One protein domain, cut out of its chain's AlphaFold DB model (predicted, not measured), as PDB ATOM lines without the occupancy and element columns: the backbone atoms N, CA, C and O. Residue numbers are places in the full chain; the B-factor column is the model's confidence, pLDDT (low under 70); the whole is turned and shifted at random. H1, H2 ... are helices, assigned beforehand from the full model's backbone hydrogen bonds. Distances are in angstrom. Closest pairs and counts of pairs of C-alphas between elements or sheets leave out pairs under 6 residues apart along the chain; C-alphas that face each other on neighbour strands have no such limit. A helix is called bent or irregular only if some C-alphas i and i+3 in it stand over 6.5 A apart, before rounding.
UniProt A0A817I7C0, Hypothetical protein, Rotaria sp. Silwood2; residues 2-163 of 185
ATOM      1  N   LEU A   2      72.921 162.841 106.104       58.16
ATOM      2  CA  LEU A   2      73.904 161.748 105.928       58.16
ATOM      3  C   LEU A   2      74.957 162.006 104.826       58.16
ATOM      4  O   LEU A   2      76.126 161.680 105.005       58.16
ATOM      5  N   ASP A   3      74.566 162.663 103.732       64.50
ATOM      6  CA  ASP A   3      75.439 162.937 102.578       64.50
ATOM      7  C   ASP A   3      76.571 163.943 102.884       64.50
ATOM      8  O   ASP A   3      77.721 163.774 102.479       64.50
ATOM      9  N   LEU A   4      76.282 164.951 103.718       69.00
ATOM     10  CA  LEU A   4      77.280 165.927 104.166       69.00
ATOM     11  C   LEU A   4      78.312 165.282 105.108       69.00
ATOM     12  O   LEU A   4      79.503 165.568 105.013       69.00
ATOM     13  N   GLY A   5      77.863 164.375 105.983       68.69
ATOM     14  CA  GLY A   5      78.738 163.628 106.888       68.69
ATOM     15  C   GLY A   5      79.695 162.693 106.146       68.69
ATOM     16  O   GLY A   5      80.883 162.651 106.463       68.69
ATOM     17  N   TYR A   6      79.211 161.999 105.112       70.94
ATOM     18  CA  TYR A   6      80.039 161.124 104.277       70.94
ATOM     19  C   TYR A   6      81.100 161.907 103.487       70.94
ATOM     20  O   TYR A   6      82.267 161.514 103.442       70.94
ATOM     21  N   LYS A   7      80.728 163.069 102.939       69.25
ATOM     22  CA  LYS A   7      81.642 163.956 102.208       69.25
ATOM     23  C   LYS A   7      82.764 164.511 103.095       69.25
ATOM     24  O   LYS A   7      83.926 164.484 102.700       69.25
ATOM     25  N   LEU A   8      82.438 164.924 104.323       69.31
ATOM     26  CA  LEU A   8      83.427 165.391 105.303       69.31
ATOM     27  C   LEU A   8      84.384 164.273 105.750       69.31
ATOM     28  O   LEU A   8      85.574 164.519 105.945       69.31
ATOM     29  N   LEU A   9      83.890 163.040 105.889       69.50
ATOM     30  CA  LEU A   9      84.725 161.879 106.213       69.50
ATOM     31  C   LEU A   9      85.689 161.523 105.074       69.50
ATOM     32  O   LEU A   9      86.856 161.231 105.336       69.50
ATOM     33  N   LEU A  10      85.233 161.591 103.822       68.56
ATOM     34  CA  LEU A  10      86.076 161.395 102.639       68.56
ATOM     35  C   LEU A  10      87.188 162.443 102.548       68.56
ATOM     36  O   LEU A  10      88.350 162.081 102.363       68.56
ATOM     37  N   ASP A  11      86.861 163.723 102.739       70.06
ATOM     38  CA  ASP A  11      87.862 164.794 102.735       70.06
ATOM     39  C   ASP A  11      88.865 164.636 103.891       70.06
ATOM     40  O   ASP A  11      90.072 164.781 103.691       70.06
ATOM     41  N   ARG A  12      88.403 164.232 105.083       73.81
ATOM     42  CA  ARG A  12      89.278 163.942 106.231       73.81
ATOM     43  C   ARG A  12      90.247 162.794 105.949       73.81
ATOM     44  O   ARG A  12      91.434 162.905 106.250       73.81
ATOM     45  N   ASN A  13      89.751 161.696 105.384       73.81
ATOM     46  CA  ASN A  13      90.574 160.535 105.046       73.81
ATOM     47  C   ASN A  13      91.597 160.874 103.958       73.81
ATOM     48  O   ASN A  13      92.748 160.449 104.047       73.81
ATOM     49  N   ARG A  14      91.208 161.704 102.982       69.31
ATOM     50  CA  ARG A  14      92.102 162.185 101.928       69.31
ATOM     51  C   ARG A  14      93.239 163.041 102.495       69.31
ATOM     52  O   ARG A  14      94.400 162.797 102.185       69.31
ATOM     53  N   ILE A  15      92.930 163.987 103.382       69.31
ATOM     54  CA  ILE A  15      93.949 164.815 104.051       69.31
ATOM     55  C   ILE A  15      94.886 163.945 104.896       69.31
ATOM     56  O   ILE A  15      96.103 164.116 104.840       69.31
ATOM     57  N   ARG A  16      94.338 162.975 105.637       77.44
ATOM     58  CA  ARG A  16      95.136 162.041 106.440       77.44
ATOM     59  C   ARG A  16      96.095 161.217 105.577       77.44
ATOM     60  O   ARG A  16      97.242 161.037 105.968       77.44
ATOM     61  N   PHE A  17      95.650 160.752 104.413       76.81
ATOM     62  CA  PHE A  17      96.490 160.009 103.475       76.81
ATOM     63  C   PHE A  17      97.686 160.841 102.986       76.81
ATOM     64  O   PHE A  17      98.826 160.394 103.096       76.81
ATOM     65  N   TYR A  18      97.450 162.074 102.523       66.62
ATOM     66  CA  TYR A  18      98.537 162.952 102.074       66.62
ATOM     67  C   TYR A  18      99.466 163.374 103.219       66.62
ATOM     68  O   TYR A  18     100.673 163.474 103.018       66.62
ATOM     69  N   TYR A  19      98.933 163.559 104.429       68.81
ATOM     70  CA  TYR A  19      99.735 163.850 105.615       68.81
ATOM     71  C   TYR A  19     100.709 162.712 105.950       68.81
ATOM     72  O   TYR A  19     101.899 162.957 106.135       68.81
ATOM     73  N   GLU A  20     100.235 161.462 105.985       75.44
ATOM     74  CA  GLU A  20     101.101 160.305 106.252       75.44
ATOM     75  C   GLU A  20     102.141 160.100 105.142       75.44
ATOM     76  O   GLU A  20     103.297 159.779 105.421       75.44
ATOM     77  N   ARG A  21     101.765 160.351 103.883       71.56
ATOM     78  CA  ARG A  21     102.676 160.271 102.733       71.56
ATOM     79  C   ARG A  21     103.798 161.312 102.821       71.56
ATOM     80  O   ARG A  21     104.966 160.967 102.683       71.56
ATOM     81  N   LEU A  22     103.465 162.557 103.162       68.50
ATOM     82  CA  LEU A  22     104.431 163.644 103.354       68.50
ATOM     83  C   LEU A  22     105.331 163.389 104.575       68.50
ATOM     84  O   LEU A  22     106.539 163.612 104.525       68.50
ATOM     85  N   LYS A  23     104.770 162.841 105.656       72.62
ATOM     86  CA  LYS A  23     105.531 162.434 106.843       72.62
ATOM     87  C   LYS A  23     106.535 161.324 106.533       72.62
ATOM     88  O   LYS A  23     107.662 161.372 107.023       72.62
ATOM     89  N   LYS A  24     106.148 160.341 105.715       74.75
ATOM     90  CA  LYS A  24     107.059 159.297 105.232       74.75
ATOM     91  C   LYS A  24     108.175 159.899 104.375       74.75
ATOM     92  O   LYS A  24     109.336 159.619 104.637       74.75
ATOM     93  N   LEU A  25     107.828 160.792 103.452       68.44
ATOM     94  CA  LEU A  25     108.785 161.474 102.579       68.44
ATOM     95  C   LEU A  25     109.846 162.262 103.367       68.44
ATOM     96  O   LEU A  25     111.038 162.144 103.100       68.44
ATOM     97  N   LEU A  26     109.421 163.015 104.386       67.69
ATOM     98  CA  LEU A  26     110.330 163.742 105.280       67.69
ATOM     99  C   LEU A  26     111.218 162.802 106.095       67.69
ATOM    100  O   LEU A  26     112.394 163.089 106.310       67.69
ATOM    101  N   LYS A  27     110.671 161.667 106.544       74.06
ATOM    102  CA  LYS A  27     111.453 160.656 107.255       74.06
ATOM    103  C   LYS A  27     112.524 160.062 106.341       74.06
ATOM    104  O   LYS A  27     113.680 159.999 106.752       74.06
ATOM    105  N   ASP A  28     112.168 159.695 105.116       68.12
ATOM    106  CA  ASP A  28     113.098 159.129 104.138       68.12
ATOM    107  C   ASP A  28     114.206 160.139 103.787       68.12
ATOM    108  O   ASP A  28     115.384 159.781 103.763       68.12
ATOM    109  N   PHE A  29     113.863 161.425 103.663       66.06
ATOM    110  CA  PHE A  29     114.833 162.509 103.494       66.06
ATOM    111  C   PHE A  29     115.757 162.689 104.713       66.06
ATOM    112  O   PHE A  29     116.969 162.810 104.562       66.06
ATOM    113  N   SER A  30     115.225 162.631 105.939       66.00
ATOM    114  CA  SER A  30     116.041 162.721 107.162       66.00
ATOM    115  C   SER A  30     117.009 161.542 107.328       66.00
ATOM    116  O   SER A  30     118.144 161.719 107.765       66.00
ATOM    117  N   VAL A  31     116.590 160.335 106.931       70.31
ATOM    118  CA  VAL A  31     117.446 159.139 106.924       70.31
ATOM    119  C   VAL A  31     118.525 159.257 105.851       70.31
ATOM    120  O   VAL A  31     119.656 158.829 106.074       70.31
ATOM    121  N   LEU A  32     118.197 159.851 104.703       64.75
ATOM    122  CA  LEU A  32     119.157 160.127 103.642       64.75
ATOM    123  C   LEU A  32     120.232 161.117 104.107       64.75
ATOM    124  O   LEU A  32     121.412 160.848 103.909       64.75
ATOM    125  N   LEU A  33     119.836 162.193 104.796       62.44
ATOM    126  CA  LEU A  33     120.759 163.154 105.411       62.44
ATOM    127  C   LEU A  33     121.698 162.485 106.424       62.44
ATOM    128  O   LEU A  33     122.891 162.771 106.435       62.44
ATOM    129  N   ALA A  34     121.192 161.544 107.223       64.50
ATOM    130  CA  ALA A  34     121.999 160.809 108.199       64.50
ATOM    131  C   ALA A  34     123.000 159.814 107.572       64.50
ATOM    132  O   ALA A  34     123.934 159.386 108.247       64.50
ATOM    133  N   LYS A  35     122.813 159.423 106.303       63.38
ATOM    134  CA  LYS A  35     123.714 158.513 105.572       63.38
ATOM    135  C   LYS A  35     124.843 159.230 104.830       63.38
ATOM    136  O   LYS A  35     125.728 158.560 104.301       63.38
ATOM    137  N   VAL A  36     124.811 160.560 104.753       61.72
ATOM    138  CA  VAL A  36     125.851 161.329 104.062       61.72
ATOM    139  C   VAL A  36     127.146 161.262 104.871       61.72
ATOM    140  O   VAL A  36     127.167 161.565 106.062       61.72
ATOM    141  N   HIS A  37     128.234 160.849 104.222       59.50
ATOM    142  CA  HIS A  37     129.557 160.801 104.837       59.50
ATOM    143  C   HIS A  37     130.067 162.229 105.124       59.50
ATOM    144  O   HIS A  37     129.865 163.109 104.284       59.50
ATOM    145  N   PRO A  38     130.772 162.493 106.242       59.06
ATOM    146  CA  PRO A  38     131.237 163.842 106.591       59.06
ATOM    147  C   PRO A  38     132.076 164.504 105.488       59.06
ATOM    148  O   PRO A  38     131.936 165.695 105.229       59.06
ATOM    149  N   THR A  39     132.893 163.716 104.780       56.09
ATOM    150  CA  THR A  39     133.763 164.181 103.684       56.09
ATOM    151  C   THR A  39     132.992 164.668 102.454       56.09
ATOM    152  O   THR A  39     133.521 165.448 101.671       56.09
ATOM    153  N   SER A  40     131.745 164.225 102.258       55.38
ATOM    154  CA  SER A  40     130.915 164.650 101.127       55.38
ATOM    155  C   SER A  40     129.927 165.759 101.486       55.38
ATOM    156  O   SER A  40     129.185 166.189 100.608       55.38
ATOM    157  N   TYR A  41     129.932 166.264 102.728       60.47
ATOM    158  CA  TYR A  41     128.944 167.234 103.203       60.47
ATOM    159  C   TYR A  41     128.916 168.516 102.361       60.47
ATOM    160  O   TYR A  41     127.855 168.860 101.861       60.47
ATOM    161  N   GLU A  42     130.055 169.166 102.093       60.62
ATOM    162  CA  GLU A  42     130.105 170.399 101.273       60.62
ATOM    163  C   GLU A  42     129.665 170.174  99.815       60.62
ATOM    164  O   GLU A  42     129.042 171.029  99.181       60.62
ATOM    165  N   LEU A  43     129.972 168.998  99.264       59.47
ATOM    166  CA  LEU A  43     129.640 168.641  97.883       59.47
ATOM    167  C   LEU A  43     128.142 168.321  97.745       59.47
ATOM    168  O   LEU A  43     127.500 168.660  96.748       59.47
ATOM    169  N   VAL A  44     127.581 167.699  98.781       62.25
ATOM    170  CA  VAL A  44     126.179 167.296  98.893       62.25
ATOM    171  C   VAL A  44     125.291 168.454  99.355       62.25
ATOM    172  O   VAL A  44     124.143 168.521  98.930       62.25
ATOM    173  N   GLU A  45     125.804 169.414 100.125       65.38
ATOM    174  CA  GLU A  45     125.070 170.565 100.674       65.38
ATOM    175  C   GLU A  45     124.368 171.377  99.581       65.38
ATOM    176  O   GLU A  45     123.192 171.722  99.710       65.38
ATOM    177  N   LYS A  46     125.039 171.624  98.451       64.62
ATOM    178  CA  LYS A  46     124.424 172.326  97.313       64.62
ATOM    179  C   LYS A  46     123.288 171.528  96.674       64.62
ATOM    180  O   LYS A  46     122.284 172.117  96.276       64.62
ATOM    181  N   VAL A  47     123.424 170.206  96.589       62.56
ATOM    182  CA  VAL A  47     122.387 169.313  96.042       62.56
ATOM    183  C   VAL A  47     121.203 169.222  97.011       62.56
ATOM    184  O   VAL A  47     120.050 169.339  96.595       62.56
ATOM    185  N   MET A  48     121.484 169.136  98.313       64.88
ATOM    186  CA  MET A  48     120.486 169.161  99.383       64.88
ATOM    187  C   MET A  48     119.717 170.479  99.401       64.88
ATOM    188  O   MET A  48     118.491 170.464  99.415       64.88
ATOM    189  N   THR A  49     120.407 171.613  99.261       65.44
ATOM    190  CA  THR A  49     119.782 172.942  99.189       65.44
ATOM    191  C   THR A  49     118.845 173.061  97.981       65.44
ATOM    192  O   THR A  49     117.774 173.658  98.072       65.44
ATOM    193  N   GLN A  50     119.192 172.472  96.830       63.53
ATOM    194  CA  GLN A  50     118.294 172.441  95.668       63.53
ATOM    195  C   GLN A  50     117.034 171.600  95.922       63.53
ATOM    196  O   GLN A  50     115.951 171.947  95.429       63.53
ATOM    197  N   VAL A  51     117.148 170.512  96.682       62.47
ATOM    198  CA  VAL A  51     115.998 169.687  97.057       62.47
ATOM    199  C   VAL A  51     115.144 170.354  98.119       62.47
ATOM    200  O   VAL A  51     113.938 170.426  97.910       62.47
ATOM    201  N   ASP A  52     115.731 170.953  99.150       66.19
ATOM    202  CA  ASP A  52     114.998 171.752 100.137       66.19
ATOM    203  C   ASP A  52     114.257 172.916  99.477       66.19
ATOM    204  O   ASP A  52     113.088 173.155  99.771       66.19
ATOM    205  N   ASN A  53     114.873 173.583  98.498       65.50
ATOM    206  CA  ASN A  53     114.200 174.617  97.713       65.50
ATOM    207  C   ASN A  53     113.047 174.048  96.875       65.50
ATOM    208  O   ASN A  53     111.980 174.655  96.801       65.50
ATOM    209  N   THR A  54     113.220 172.872  96.263       61.78
ATOM    210  CA  THR A  54     112.151 172.229  95.477       61.78
ATOM    211  C   THR A  54     110.994 171.785  96.370       61.78
ATOM    212  O   THR A  54     109.834 172.002  96.023       61.78
ATOM    213  N   LEU A  55     111.301 171.205  97.531       64.38
ATOM    214  CA  LEU A  55     110.323 170.805  98.534       64.38
ATOM    215  C   LEU A  55     109.619 172.027  99.113       64.38
ATOM    216  O   LEU A  55     108.400 172.027  99.170       64.38
ATOM    217  N   SER A  56     110.339 173.097  99.440       66.06
ATOM    218  CA  SER A  56     109.766 174.362  99.907       66.06
ATOM    219  C   SER A  56     108.809 174.966  98.875       66.06
ATOM    220  O   SER A  56     107.691 175.344  99.212       66.06
ATOM    221  N   ILE A  57     109.175 174.976  97.588       64.31
ATOM    222  CA  ILE A  57     108.283 175.431  96.509       64.31
ATOM    223  C   ILE A  57     107.062 174.508  96.376       64.31
ATOM    224  O   ILE A  57     105.947 175.003  96.209       64.31
ATOM    225  N   GLY A  58     107.248 173.189  96.470       59.59
ATOM    226  CA  GLY A  58     106.161 172.206  96.442       59.59
ATOM    227  C   GLY A  58     105.193 172.374  97.615       59.59
ATOM    228  O   GLY A  58     103.983 172.410  97.408       59.59
ATOM    229  N   LEU A  59     105.727 172.573  98.821       62.03
ATOM    230  CA  LEU A  59     104.988 172.800 100.062       62.03
ATOM    231  C   LEU A  59     104.262 174.151 100.061       62.03
ATOM    232  O   LEU A  59     103.115 174.222 100.486       62.03
ATOM    233  N   ASN A  60     104.877 175.207  99.522       59.22
ATOM    234  CA  ASN A  60     104.249 176.524  99.379       59.22
ATOM    235  C   ASN A  60     103.168 176.547  98.284       59.22
ATOM    236  O   ASN A  60     102.240 177.351  98.347       59.22
ATOM    237  N   ARG A  61     103.263 175.662  97.282       54.81
ATOM    238  CA  ARG A  61     102.236 175.457  96.244       54.81
ATOM    239  C   ARG A  61     101.136 174.474  96.651       54.81
ATOM    240  O   ARG A  61     100.182 174.318  95.885       54.81
ATOM    241  N   LEU A  62     101.220 173.840  97.829       56.44
ATOM    242  CA  LEU A  62     100.130 173.035  98.386       56.44
ATOM    243  C   LEU A  62      98.945 173.944  98.714       56.44
ATOM    244  O   LEU A  62      98.763 174.414  99.834       56.44
ATOM    245  N   ASN A  63      98.089 174.162  97.726       56.38
ATOM    246  CA  ASN A  63      96.763 174.674  97.982       56.38
ATOM    247  C   ASN A  63      95.932 173.475  98.453       56.38
ATOM    248  O   ASN A  63      95.539 172.636  97.644       56.38
ATOM    249  N   TRP A  64      95.689 173.363  99.762       54.72
ATOM    250  CA  TRP A  64      94.995 172.244 100.435       54.72
ATOM    251  C   TRP A  64      93.556 171.973  99.929       54.72
ATOM    252  O   TRP A  64      92.895 171.036 100.370       54.72
ATOM    253  N   LEU A  65      93.087 172.785  98.978       53.91
ATOM    254  CA  LEU A  65      91.805 172.706  98.279       53.91
ATOM    255  C   LEU A  65      91.907 172.098  96.865       53.91
ATOM    256  O   LEU A  65      90.883 171.838  96.234       53.91
ATOM    257  N   SER A  66      93.118 171.878  96.345       51.28
ATOM    258  CA  SER A  66      93.342 171.338  95.002       51.28
ATOM    259  C   SER A  66      93.038 169.838  94.945       51.28
ATOM    260  O   SER A  66      93.512 169.055  95.768       51.28
ATOM    261  N   LYS A  67      92.270 169.422  93.931       56.94
ATOM    262  CA  LYS A  67      91.999 168.012  93.605       56.94
ATOM    263  C   LYS A  67      93.216 167.259  93.039       56.94
ATOM    264  O   LYS A  67      93.113 166.051  92.880       56.94
ATOM    265  N   ASN A  68      94.338 167.936  92.773       59.03
ATOM    266  CA  ASN A  68      95.504 167.371  92.077       59.03
ATOM    267  C   ASN A  68      96.779 167.360  92.932       59.03
ATOM    268  O   ASN A  68      97.867 167.704  92.484       59.03
ATOM    269  N   LEU A  69      96.653 166.961  94.198       62.16
ATOM    270  CA  LEU A  69      97.811 166.791  95.075       62.16
ATOM    271  C   LEU A  69      98.757 165.684  94.568       62.16
ATOM    272  O   LEU A  69      99.970 165.831  94.684       62.16
ATOM    273  N   ASP A  70      98.237 164.630  93.934       63.72
ATOM    274  CA  ASP A  70      99.062 163.545  93.378       63.72
ATOM    275  C   ASP A  70     100.010 164.001  92.254       63.72
ATOM    276  O   ASP A  70     101.135 163.509  92.185       63.72
ATOM    277  N   GLU A  71      99.626 164.997  91.447       63.97
ATOM    278  CA  GLU A  71     100.506 165.599  90.427       63.97
ATOM    279  C   GLU A  71     101.689 166.373  91.032       63.97
ATOM    280  O   GLU A  71     102.681 166.609  90.350       63.97
ATOM    281  N   LEU A  72     101.611 166.754  92.311       63.12
ATOM    282  CA  LEU A  72     102.699 167.426  93.027       63.12
ATOM    283  C   LEU A  72     103.567 166.441  93.819       63.12
ATOM    284  O   LEU A  72     104.779 166.630  93.907       63.12
ATOM    285  N   PHE A  73     102.964 165.392  94.386       65.62
ATOM    286  CA  PHE A  73     103.688 164.398  95.182       65.62
ATOM    287  C   PHE A  73     104.524 163.444  94.329       65.62
ATOM    288  O   PHE A  73     105.645 163.138  94.723       65.62
ATOM    289  N   LEU A  74     104.029 163.014  93.163       68.38
ATOM    290  CA  LEU A  74     104.756 162.075  92.301       68.38
ATOM    291  C   LEU A  74     106.122 162.624  91.836       68.38
ATOM    292  O   LEU A  74     107.122 161.943  92.061       68.38
ATOM    293  N   PRO A  75     106.235 163.861  91.306       67.50
ATOM    294  CA  PRO A  75     107.536 164.416  90.928       67.50
ATOM    295  C   PRO A  75     108.468 164.650  92.124       67.50
ATOM    296  O   PRO A  75     109.686 164.570  91.985       67.50
ATOM    297  N   ALA A  76     107.919 164.960  93.305       65.56
ATOM    298  CA  ALA A  76     108.712 165.163  94.517       65.56
ATOM    299  C   ALA A  76     109.297 163.840  95.042       65.56
ATOM    300  O   ALA A  76     110.474 163.787  95.392       65.56
ATOM    301  N   GLU A  77     108.495 162.775  95.051       66.94
ATOM    302  CA  GLU A  77     108.928 161.419  95.399       66.94
ATOM    303  C   GLU A  77     109.969 160.888  94.415       66.94
ATOM    304  O   GLU A  77     111.006 160.377  94.836       66.94
ATOM    305  N   GLU A  78     109.743 161.076  93.114       73.12
ATOM    306  CA  GLU A  78     110.692 160.684  92.073       73.12
ATOM    307  C   GLU A  78     112.019 161.437  92.219       73.12
ATOM    308  O   GLU A  78     113.090 160.829  92.207       73.12
ATOM    309  N   LYS A  79     111.973 162.754  92.451       68.88
ATOM    310  CA  LYS A  79     113.180 163.569  92.635       68.88
ATOM    311  C   LYS A  79     113.958 163.184  93.898       68.88
ATOM    312  O   LYS A  79     115.187 163.150  93.857       68.88
ATOM    313  N   ILE A  80     113.268 162.866  94.995       67.94
ATOM    314  CA  ILE A  80     113.907 162.365  96.221       67.94
ATOM    315  C   ILE A  80     114.531 160.987  95.991       67.94
ATOM    316  O   ILE A  80     115.663 160.769  96.418       67.94
ATOM    317  N   SER A  81     113.849 160.083  95.281       72.31
ATOM    318  CA  SER A  81     114.391 158.760  94.948       72.31
ATOM    319  C   SER A  81     115.644 158.870  94.079       72.31
ATOM    320  O   SER A  81     116.683 158.315  94.425       72.31
ATOM    321  N   LEU A  82     115.584 159.662  93.005       72.25
ATOM    322  CA  LEU A  82     116.725 159.908  92.119       72.25
ATOM    323  C   LEU A  82     117.921 160.496  92.874       72.25
ATOM    324  O   LEU A  82     119.069 160.156  92.585       72.25
ATOM    325  N   MET A  83     117.668 161.372  93.850       68.56
ATOM    326  CA  MET A  83     118.735 161.928  94.673       68.56
ATOM    327  C   MET A  83     119.284 160.915  95.681       68.56
ATOM    328  O   MET A  83     120.492 160.872  95.898       68.56
ATOM    329  N   SER A  84     118.431 160.077  96.268       69.06
ATOM    330  CA  SER A  84     118.865 158.987  97.145       69.06
ATOM    331  C   SER A  84     119.816 158.031  96.424       69.06
ATOM    332  O   SER A  84     120.868 157.669  96.962       69.06
ATOM    333  N   ASP A  85     119.486 157.676  95.184       74.94
ATOM    334  CA  ASP A  85     120.327 156.821  94.347       74.94
ATOM    335  C   ASP A  85     121.653 157.508  94.010       74.94
ATOM    336  O   ASP A  85     122.715 156.900  94.131       74.94
ATOM    337  N   PHE A  86     121.612 158.796  93.660       73.56
ATOM    338  CA  PHE A  86     122.805 159.593  93.374       73.56
ATOM    339  C   PHE A  86     123.761 159.683  94.572       73.56
ATOM    340  O   PHE A  86     124.962 159.453  94.434       73.56
ATOM    341  N   LEU A  87     123.234 159.963  95.765       70.06
ATOM    342  CA  LEU A  87     124.030 160.052  96.990       70.06
ATOM    343  C   LEU A  87     124.615 158.702  97.393       70.06
ATOM    344  O   LEU A  87     125.771 158.638  97.813       70.06
ATOM    345  N   SER A  88     123.850 157.624  97.219       72.25
ATOM    346  CA  SER A  88     124.336 156.265  97.461       72.25
ATOM    347  C   SER A  88     125.464 155.898  96.493       72.25
ATOM    348  O   SER A  88     126.467 155.320  96.910       72.25
ATOM    349  N   GLN A  89     125.351 156.285  95.219       76.44
ATOM    350  CA  GLN A  89     126.391 156.063  94.213       76.44
ATOM    351  C   GLN A  89     127.668 156.853  94.521       76.44
ATOM    352  O   GLN A  89     128.748 156.270  94.522       76.44
ATOM    353  N   ILE A  90     127.563 158.144  94.853       72.94
ATOM    354  CA  ILE A  90     128.729 158.965  95.219       72.94
ATOM    355  C   ILE A  90     129.387 158.459  96.496       72.94
ATOM    356  O   ILE A  90     130.608 158.334  96.546       72.94
ATOM    357  N   SER A  91     128.597 158.142  97.522       72.44
ATOM    358  CA  SER A  91     129.128 157.580  98.763       72.44
ATOM    359  C   SER A  91     129.867 156.270  98.495       72.44
ATOM    360  O   SER A  91     130.980 156.085  98.987       72.44
ATOM    361  N   SER A  92     129.304 155.397  97.654       72.56
ATOM    362  CA  SER A  92     129.971 154.164  97.252       72.56
ATOM    363  C   SER A  92     131.276 154.436  96.503       72.56
ATOM    364  O   SER A  92     132.288 153.832  96.845       72.56
ATOM    365  N   LEU A  93     131.289 155.372  95.546       75.56
ATOM    366  CA  LEU A  93     132.492 155.756  94.798       75.56
ATOM    367  C   LEU A  93     133.596 156.290  95.716       75.56
ATOM    368  O   LEU A  93     134.736 155.846  95.617       75.56
ATOM    369  N   ILE A  94     133.257 157.178  96.649       70.75
ATOM    370  CA  ILE A  94     134.228 157.742  97.594       70.75
ATOM    371  C   ILE A  94     134.801 156.645  98.499       70.75
ATOM    372  O   ILE A  94     136.016 156.479  98.572       70.75
ATOM    373  N   ILE A  95     133.946 155.845  99.136       70.19
ATOM    374  CA  ILE A  95     134.392 154.838 100.109       70.19
ATOM    375  C   ILE A  95     135.151 153.699  99.414       70.19
ATOM    376  O   ILE A  95     136.199 153.258  99.885       70.19
ATOM    377  N   HIS A  96     134.628 153.187  98.297       70.56
ATOM    378  CA  HIS A  96     135.150 151.972  97.672       70.56
ATOM    379  C   HIS A  96     136.256 152.214  96.659       70.56
ATOM    380  O   HIS A  96     137.135 151.367  96.545       70.56
ATOM    381  N   HIS A  97     136.217 153.329  95.934       69.50
ATOM    382  CA  HIS A  97     137.137 153.577  94.826       69.50
ATOM    383  C   HIS A  97     138.162 154.676  95.115       69.50
ATOM    384  O   HIS A  97     139.113 154.816  94.352       69.50
ATOM    385  N   ILE A  98     138.011 155.425  96.214       72.75
ATOM    386  CA  ILE A  98     138.990 156.435  96.632       72.75
ATOM    387  C   ILE A  98     139.610 156.039  97.974       72.75
ATOM    388  O   ILE A  98     140.799 155.746  98.026       72.75
ATOM    389  N   GLU A  99     138.826 155.958  99.051       73.62
ATOM    390  CA  GLU A  99     139.370 155.736 100.400       73.62
ATOM    391  C   GLU A  99     140.009 154.350 100.572       73.62
ATOM    392  O   GLU A  99     141.097 154.244 101.137       73.62
ATOM    393  N   LYS A 100     139.372 153.285 100.063       75.75
ATOM    394  CA  LYS A 100     139.928 151.921 100.128       75.75
ATOM    395  C   LYS A 100     141.258 151.794  99.364       75.75
ATOM    396  O   LYS A 100     142.242 151.434 100.011       75.75
ATOM    397  N   PRO A 101     141.345 152.140  98.063       76.31
ATOM    398  CA  PRO A 101     142.613 152.125  97.335       76.31
ATOM    399  C   PRO A 101     143.675 153.039  97.952       76.31
ATOM    400  O   PRO A 101     144.833 152.650  98.038       76.31
ATOM    401  N   LEU A 102     143.301 154.227  98.442       77.00
ATOM    402  CA  LEU A 102     144.250 155.152  99.067       77.00
ATOM    403  C   LEU A 102     144.828 154.592 100.376       77.00
ATOM    404  O   LEU A 102     146.020 154.741 100.645       77.00
ATOM    405  N   ASN A 103     144.012 153.907 101.178       77.25
ATOM    406  CA  ASN A 103     144.473 153.224 102.386       77.25
ATOM    407  C   ASN A 103     145.351 152.004 102.050       77.25
ATOM    408  O   ASN A 103     146.329 151.744 102.745       77.25
ATOM    409  N   GLU A 104     145.053 151.285 100.963       77.94
ATOM    410  CA  GLU A 104     145.929 150.221 100.453       77.94
ATOM    411  C   GLU A 104     147.288 150.766 100.000       77.94
ATOM    412  O   GLU A 104     148.313 150.189 100.353       77.94
ATOM    413  N   VAL A 105     147.312 151.903  99.298       77.44
ATOM    414  CA  VAL A 105     148.552 152.598  98.911       77.44
ATOM    415  C   VAL A 105     149.321 153.090 100.141       77.44
ATOM    416  O   VAL A 105     150.536 152.934 100.210       77.44
ATOM    417  N   SER A 106     148.633 153.633 101.149       75.00
ATOM    418  CA  SER A 106     149.269 154.110 102.385       75.00
ATOM    419  C   SER A 106     149.932 152.998 103.199       75.00
ATOM    420  O   SER A 106     150.852 153.282 103.963       75.00
ATOM    421  N   ARG A 107     149.446 151.758 103.093       76.00
ATOM    422  CA  ARG A 107     149.992 150.583 103.796       76.00
ATOM    423  C   ARG A 107     150.954 149.780 102.929       76.00
ATOM    424  O   ARG A 107     151.350 148.681 103.304       76.00
ATOM    425  N   PHE A 108     151.280 150.292 101.749       71.94
ATOM    426  CA  PHE A 108     152.057 149.568 100.767       71.94
ATOM    427  C   PHE A 108     153.545 149.630 101.118       71.94
ATOM    428  O   PHE A 108     154.217 150.634 100.888       71.94
ATOM    429  N   GLU A 109     154.076 148.548 101.682       68.31
ATOM    430  CA  GLU A 109     155.512 148.413 101.916       68.31
ATOM    431  C   GLU A 109     156.222 148.110 100.595       68.31
ATOM    432  O   GLU A 109     155.993 147.083  99.956       68.31
ATOM    433  N   ILE A 110     157.094 149.020 100.156       68.62
ATOM    434  CA  ILE A 110     157.789 148.926  98.860       68.62
ATOM    435  C   ILE A 110     158.814 147.781  98.857       68.62
ATOM    436  O   ILE A 110     159.069 147.176  97.818       68.62
ATOM    437  N   LEU A 111     159.366 147.444 100.020       66.44
ATOM    438  CA  LEU A 111     160.403 146.435 100.198       66.44
ATOM    439  C   LEU A 111     160.054 145.572 101.404       66.44
ATOM    440  O   LEU A 111     159.971 146.087 102.513       66.44
ATOM    441  N   GLU A 112     159.879 144.274 101.178       67.12
ATOM    442  CA  GLU A 112     159.877 143.291 102.260       67.12
ATOM    443  C   GLU A 112     161.284 142.709 102.345       67.12
ATOM    444  O   GLU A 112     161.809 142.168 101.366       67.12
ATOM    445  N   CYS A 113     161.931 142.893 103.496       63.22
ATOM    446  CA  CYS A 113     163.223 142.280 103.754       63.22
ATOM    447  C   CYS A 113     162.981 140.813 104.150       63.22
ATOM    448  O   CYS A 113     162.189 140.571 105.059       63.22
ATOM    449  N   PRO A 114     163.602 139.839 103.472       67.44
ATOM    450  CA  PRO A 114     163.520 138.446 103.871       67.44
ATOM    451  C   PRO A 114     164.268 138.238 105.192       67.44
ATOM    452  O   PRO A 114     165.384 138.727 105.356       67.44
ATOM    453  N   ASP A 115     163.658 137.487 106.110       67.56
ATOM    454  CA  ASP A 115     164.247 137.139 107.414       67.56
ATOM    455  C   ASP A 115     165.402 136.121 107.302       67.56
ATOM    456  O   ASP A 115     166.190 135.956 108.235       67.56
ATOM    457  N   ASP A 116     165.531 135.454 106.151       71.25
ATOM    458  CA  ASP A 116     166.510 134.394 105.920       71.25
ATOM    459  C   ASP A 116     167.783 134.896 105.216       71.25
ATOM    460  O   ASP A 116     167.773 135.814 104.391       71.25
ATOM    461  N   SER A 117     168.914 134.242 105.495       69.31
ATOM    462  CA  SER A 117     170.191 134.510 104.828       69.31
ATOM    463  C   SER A 117     170.185 133.970 103.390       69.31
ATOM    464  O   SER A 117     170.554 132.818 103.148       69.31
ATOM    465  N   ILE A 118     169.753 134.796 102.438       72.38
ATOM    466  CA  ILE A 118     169.713 134.484 101.000       72.38
ATOM    467  C   ILE A 118     171.014 134.950 100.324       72.38
ATOM    468  O   ILE A 118     171.619 135.945 100.728       72.38
ATOM    469  N   ASP A 119     171.448 134.249  99.272       78.38
ATOM    470  CA  ASP A 119     172.546 134.711  98.417       78.38
ATOM    471  C   ASP A 119     172.241 136.104  97.840       78.38
ATOM    472  O   ASP A 119     171.150 136.362  97.323       78.38
ATOM    473  N   PHE A 120     173.228 137.004  97.880       75.38
ATOM    474  CA  PHE A 120     173.061 138.410  97.500       75.38
ATOM    475  C   PHE A 120     172.520 138.565  96.071       75.38
ATOM    476  O   PHE A 120     171.737 139.471  95.780       75.38
ATOM    477  N   LYS A 121     172.906 137.660  95.165       80.00
ATOM    478  CA  LYS A 121     172.475 137.702  93.766       80.00
ATOM    479  C   LYS A 121     171.009 137.294  93.590       80.00
ATOM    480  O   LYS A 121     170.322 137.887  92.759       80.00
ATOM    481  N   GLN A 122     170.533 136.319  94.365       78.44
ATOM    482  CA  GLN A 122     169.121 135.920  94.384       78.44
ATOM    483  C   GLN A 122     168.263 137.003  95.042       78.44
ATOM    484  O   GLN A 122     167.291 137.447  94.441       78.44
ATOM    485  N   PHE A 123     168.713 137.544  96.175       78.75
ATOM    486  CA  PHE A 123     168.063 138.662  96.859       78.75
ATOM    487  C   PHE A 123     167.868 139.889  95.953       78.75
ATOM    488  O   PHE A 123     166.771 140.438  95.864       78.75
ATOM    489  N   MET A 124     168.910 140.295  95.219       81.06
ATOM    490  CA  MET A 124     168.820 141.423  94.286       81.06
ATOM    491  C   MET A 124     167.839 141.164  93.138       81.06
ATOM    492  O   MET A 124     167.189 142.099  92.666       81.06
ATOM    493  N   ASN A 125     167.730 139.919  92.669       83.56
ATOM    494  CA  ASN A 125     166.778 139.563  91.623       83.56
ATOM    495  C   ASN A 125     165.336 139.570  92.154       83.56
ATOM    496  O   ASN A 125     164.457 140.139  91.507       83.56
ATOM    497  N   ASP A 126     165.115 139.028  93.349       81.06
ATOM    498  CA  ASP A 126     163.798 138.964  93.986       81.06
ATOM    499  C   ASP A 126     163.283 140.355  94.357       81.06
ATOM    500  O   ASP A 126     162.139 140.688  94.055       81.06
ATOM    501  N   ILE A 127     164.144 141.223  94.898       82.25
ATOM    502  CA  ILE A 127     163.804 142.631  95.127       82.25
ATOM    503  C   ILE A 127     163.449 143.329  93.821       82.25
ATOM    504  O   ILE A 127     162.476 144.077  93.770       82.25
ATOM    505  N   ARG A 128     164.211 143.099  92.748       83.94
ATOM    506  CA  ARG A 128     163.935 143.745  91.462       83.94
ATOM    507  C   ARG A 128     162.568 143.337  90.917       83.94
ATOM    508  O   ARG A 128     161.836 144.202  90.446       83.94
ATOM    509  N   GLN A 129     162.210 142.058  91.022       84.19
ATOM    510  CA  GLN A 129     160.884 141.567  90.636       84.19
ATOM    511  C   GLN A 129     159.782 142.139  91.535       84.19
ATOM    512  O   GLN A 129     158.767 142.616  91.029       84.19
ATOM    513  N   GLN A 130     160.001 142.172  92.854       81.88
ATOM    514  CA  GLN A 130     159.055 142.770  93.793       81.88
ATOM    515  C   GLN A 130     158.827 144.254  93.508       81.88
ATOM    516  O   GLN A 130     157.679 144.677  93.479       81.88
ATOM    517  N   ILE A 131     159.881 145.034  93.251       83.12
ATOM    518  CA  ILE A 131     159.778 146.465  92.941       83.12
ATOM    519  C   ILE A 131     158.983 146.686  91.655       83.12
ATOM    520  O   ILE A 131     158.119 147.556  91.639       83.12
ATOM    521  N   ILE A 132     159.239 145.907  90.598       86.12
ATOM    522  CA  ILE A 132     158.500 146.030  89.332       86.12
ATOM    523  C   ILE A 132     157.013 145.742  89.567       86.12
ATOM    524  O   ILE A 132     156.172 146.579  89.251       86.12
ATOM    525  N   PHE A 133     156.689 144.618  90.209       85.12
ATOM    526  CA  PHE A 133     155.305 144.247  90.508       85.12
ATOM    527  C   PHE A 133     154.602 145.273  91.412       85.12
ATOM    528  O   PHE A 133     153.455 145.661  91.179       85.12
ATOM    529  N   LYS A 134     155.299 145.744  92.450       81.81
ATOM    530  CA  LYS A 134     154.799 146.747  93.395       81.81
ATOM    531  C   LYS A 134     154.578 148.098  92.707       81.81
ATOM    532  O   LYS A 134     153.547 148.722  92.942       81.81
ATOM    533  N   ALA A 135     155.476 148.514  91.814       84.44
ATOM    534  CA  ALA A 135     155.327 149.729  91.017       84.44
ATOM    535  C   ALA A 135     154.146 149.638  90.038       84.44
ATOM    536  O   ALA A 135     153.359 150.578  89.944       84.44
ATOM    537  N   GLU A 136     153.967 148.502  89.360       86.94
ATOM    538  CA  GLU A 136     152.819 148.264  88.475       86.94
ATOM    539  C   GLU A 136     151.492 148.292  89.242       86.94
ATOM    540  O   GLU A 136     150.533 148.940  88.812       86.94
ATOM    541  N   LYS A 137     151.441 147.644  90.413       84.12
ATOM    542  CA  LYS A 137     150.259 147.649  91.282       84.12
ATOM    543  C   LYS A 137     149.939 149.054  91.789       84.12
ATOM    544  O   LYS A 137     148.779 149.460  91.742       84.12
ATOM    545  N   LEU A 138     150.948 149.813  92.220       84.00
ATOM    546  CA  LEU A 138     150.779 151.201  92.650       84.00
ATOM    547  C   LEU A 138     150.266 152.083  91.506       84.00
ATOM    548  O   LEU A 138     149.323 152.848  91.701       84.00
ATOM    549  N   ASN A 139     150.831 151.936  90.306       86.62
ATOM    550  CA  ASN A 139     150.383 152.670  89.128       86.62
ATOM    551  C   ASN A 139     148.921 152.342  88.781       86.62
ATOM    552  O   ASN A 139     148.121 153.245  88.547       86.62
ATOM    553  N   SER A 140     148.536 151.063  88.826       85.38
ATOM    554  CA  SER A 140     147.146 150.645  88.610       85.38
ATOM    555  C   SER A 140     146.187 151.246  89.643       85.38
ATOM    556  O   SER A 140     145.116 151.729  89.271       85.38
ATOM    557  N   LEU A 141     146.563 151.253  90.926       83.06
ATOM    558  CA  LEU A 141     145.760 151.866  91.989       83.06
ATOM    559  C   LEU A 141     145.641 153.384  91.797       83.06
ATOM    560  O   LEU A 141     144.546 153.922  91.938       83.06
ATOM    561  N   SER A 142     146.723 154.062  91.403       84.88
ATOM    562  CA  SER A 142     146.701 155.499  91.100       84.88
ATOM    563  C   SER A 142     145.738 155.817  89.955       84.88
ATOM    564  O   SER A 142     144.867 156.671  90.106       84.88
ATOM    565  N   MET A 143     145.808 155.070  88.846       86.31
ATOM    566  CA  MET A 143     144.890 155.248  87.712       86.31
ATOM    567  C   MET A 143     143.424 155.006  88.103       86.31
ATOM    568  O   MET A 143     142.528 155.699  87.619       86.31
ATOM    569  N   GLN A 144     143.158 154.040  88.989       81.56
ATOM    570  CA  GLN A 144     141.807 153.781  89.498       81.56
ATOM    571  C   GLN A 144     141.281 154.942  90.346       81.56
ATOM    572  O   GLN A 144     140.137 155.352  90.155       81.56
ATOM    573  N   ILE A 145     142.111 155.497  91.236       83.38
ATOM    574  CA  ILE A 145     141.745 156.660  92.056       83.38
ATOM    575  C   ILE A 145     141.466 157.868  91.157       83.38
ATOM    576  O   ILE A 145     140.430 158.514  91.304       83.38
ATOM    577  N   GLU A 146     142.340 158.150  90.188       83.88
ATOM    578  CA  GLU A 146     142.158 159.251  89.235       83.88
ATOM    579  C   GLU A 146     140.859 159.105  88.437       83.88
ATOM    580  O   GLU A 146     140.066 160.045  88.348       83.88
ATOM    581  N   SER A 147     140.596 157.909  87.904       82.94
ATOM    582  CA  SER A 147     139.364 157.616  87.170       82.94
ATOM    583  C   SER A 147     138.120 157.764  88.052       82.94
ATOM    584  O   SER A 147     137.126 158.352  87.621       82.94
ATOM    585  N   ALA A 148     138.174 157.295  89.300       78.31
ATOM    586  CA  ALA A 148     137.073 157.418  90.249       78.31
ATOM    587  C   ALA A 148     136.783 158.879  90.609       78.31
ATOM    588  O   ALA A 148     135.622 159.289  90.624       78.31
ATOM    589  N   VAL A 149     137.823 159.685  90.838       79.50
ATOM    590  CA  VAL A 149     137.687 161.125  91.092       79.50
ATOM    591  C   VAL A 149     137.079 161.827  89.879       79.50
ATOM    592  O   VAL A 149     136.121 162.586  90.035       79.50
ATOM    593  N   LEU A 150     137.559 161.535  88.667       81.88
ATOM    594  CA  LEU A 150     136.983 162.077  87.431       81.88
ATOM    595  C   LEU A 150     135.509 161.693  87.270       81.88
ATOM    596  O   LEU A 150     134.696 162.534  86.889       81.88
ATOM    597  N   HIS A 151     135.143 160.454  87.599       80.88
ATOM    598  CA  HIS A 151     133.759 159.998  87.534       80.88
ATOM    599  C   HIS A 151     132.867 160.726  88.544       80.88
ATOM    600  O   HIS A 151     131.780 161.172  88.180       80.88
ATOM    601  N   VAL A 152     133.336 160.926  89.781       76.12
ATOM    602  CA  VAL A 152     132.624 161.737  90.780       76.12
ATOM    603  C   VAL A 152     132.424 163.156  90.249       76.12
ATOM    604  O   VAL A 152     131.301 163.654  90.237       76.12
ATOM    605  N   ILE A 153     133.481 163.786  89.736       77.56
ATOM    606  CA  ILE A 153     133.416 165.131  89.157       77.56
ATOM    607  C   ILE A 153     132.370 165.192  88.030       77.56
ATOM    608  O   ILE A 153     131.497 166.062  88.050       77.56
ATOM    609  N   GLN A 154     132.405 164.247  87.090       80.56
ATOM    610  CA  GLN A 154     131.451 164.164  85.982       80.56
ATOM    611  C   GLN A 154     130.009 163.991  86.479       80.56
ATOM    612  O   GLN A 154     129.111 164.704  86.033       80.56
ATOM    613  N   MET A 155     129.788 163.117  87.466       75.38
ATOM    614  CA  MET A 155     128.480 162.913  88.092       75.38
ATOM    615  C   MET A 155     127.922 164.204  88.707       75.38
ATOM    616  O   MET A 155     126.728 164.487  88.571       75.38
ATOM    617  N   PHE A 156     128.767 165.014  89.349       71.00
ATOM    618  CA  PHE A 156     128.362 166.321  89.871       71.00
ATOM    619  C   PHE A 156     128.036 167.322  88.756       71.00
ATOM    620  O   PHE A 156     127.063 168.070  88.885       71.00
ATOM    621  N   PHE A 157     128.777 167.322  87.646       71.44
ATOM    622  CA  PHE A 157     128.478 168.190  86.504       71.44
ATOM    623  C   PHE A 157     127.155 167.833  85.817       71.44
ATOM    624  O   PHE A 157     126.338 168.727  85.585       71.44
ATOM    625  N   ASP A 158     126.904 166.547  85.569       71.69
ATOM    626  CA  ASP A 158     125.721 166.085  84.835       71.69
ATOM    627  C   ASP A 158     124.417 166.253  85.630       71.69
ATOM    628  O   ASP A 158     123.367 166.545  85.053       71.69
ATOM    629  N   LYS A 159     124.458 166.080  86.959       66.00
ATOM    630  CA  LYS A 159     123.251 166.099  87.808       66.00
ATOM    631  C   LYS A 159     122.972 167.439  88.486       66.00
ATOM    632  O   LYS A 159     121.805 167.745  88.720       66.00
ATOM    633  N   VAL A 160     123.996 168.239  88.798       59.66
ATOM    634  CA  VAL A 160     123.843 169.503  89.554       59.66
ATOM    635  C   VAL A 160     123.800 170.730  88.632       59.66
ATOM    636  O   VAL A 160     123.444 171.825  89.070       59.66
ATOM    637  N   GLY A 161     124.084 170.563  87.335       58.09
ATOM    638  CA  GLY A 161     123.935 171.633  86.346       58.09
ATOM    639  C   GLY A 161     124.935 172.775  86.532       58.09
ATOM    640  O   GLY A 161     124.614 173.934  86.259       58.09
ATOM    641  N   TYR A 162     126.152 172.474  86.995       45.75
ATOM    642  CA  TYR A 162     127.242 173.445  86.957       45.75
ATOM    643  C   TYR A 162     127.521 173.832  85.499       45.75
ATOM    644  O   TYR A 162     128.065 173.052  84.718       45.75
ATOM    645  N   LYS A 163     127.162 175.065  85.125       45.03
ATOM    646  CA  LYS A 163     127.549 175.681  83.851       45.03
ATOM    647  C   LYS A 163     129.031 176.071  83.871       45.03
ATOM    648  O   LYS A 163     129.351 177.250  83.873       45.03
TER     649      LYS A 163
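What this domain is: This is residues 2 to 163 of the 185 residues of the protein "Hypothetical protein" of Rotaria sp. Silwood2 (UniProt A0A817I7C0). Four long helices fold back and forth along one axis as a thin, staggered rod: H3 lies in the middle, with H2 and residues 25 to 32 of H1 along its first part and H4 along its later part. Residues 2 to 10 and 115 to 122 stick out. The 162 printed residues are all helix in class, extended, with radius of gyration of the C-alphas 27.2 A and spans of 102 by 37 by 19 A.

How they stand to each other: H1, residues 2 to 34, only just touches H3, residues 70 to 106, with 3 pairs of C-alphas within 8 A, the closest Leu 32 and Ser 84. H2, residues 38 to 60, irregular with C-alphas 39 and 42 7.6 A apart, forms a hairpin with H3. H3 and H4, residues 120 to 160, form another, closest at C-alphas 98 and 145, 5.3 A. O i to N i+4 pairs are within hydrogen-bond range throughout H1 and H4, 15 of 19 in H2 and 28 of 33 in H3.

Where its parts are: H1 begins at C-alpha 2 (73.904, 161.748, 105.928); H4, 58.8 A, ends at C-alpha 160 (123.843, 169.503, 89.554).

The domain as a whole: The printed part has no cut; 82 residues are under pLDDT 70.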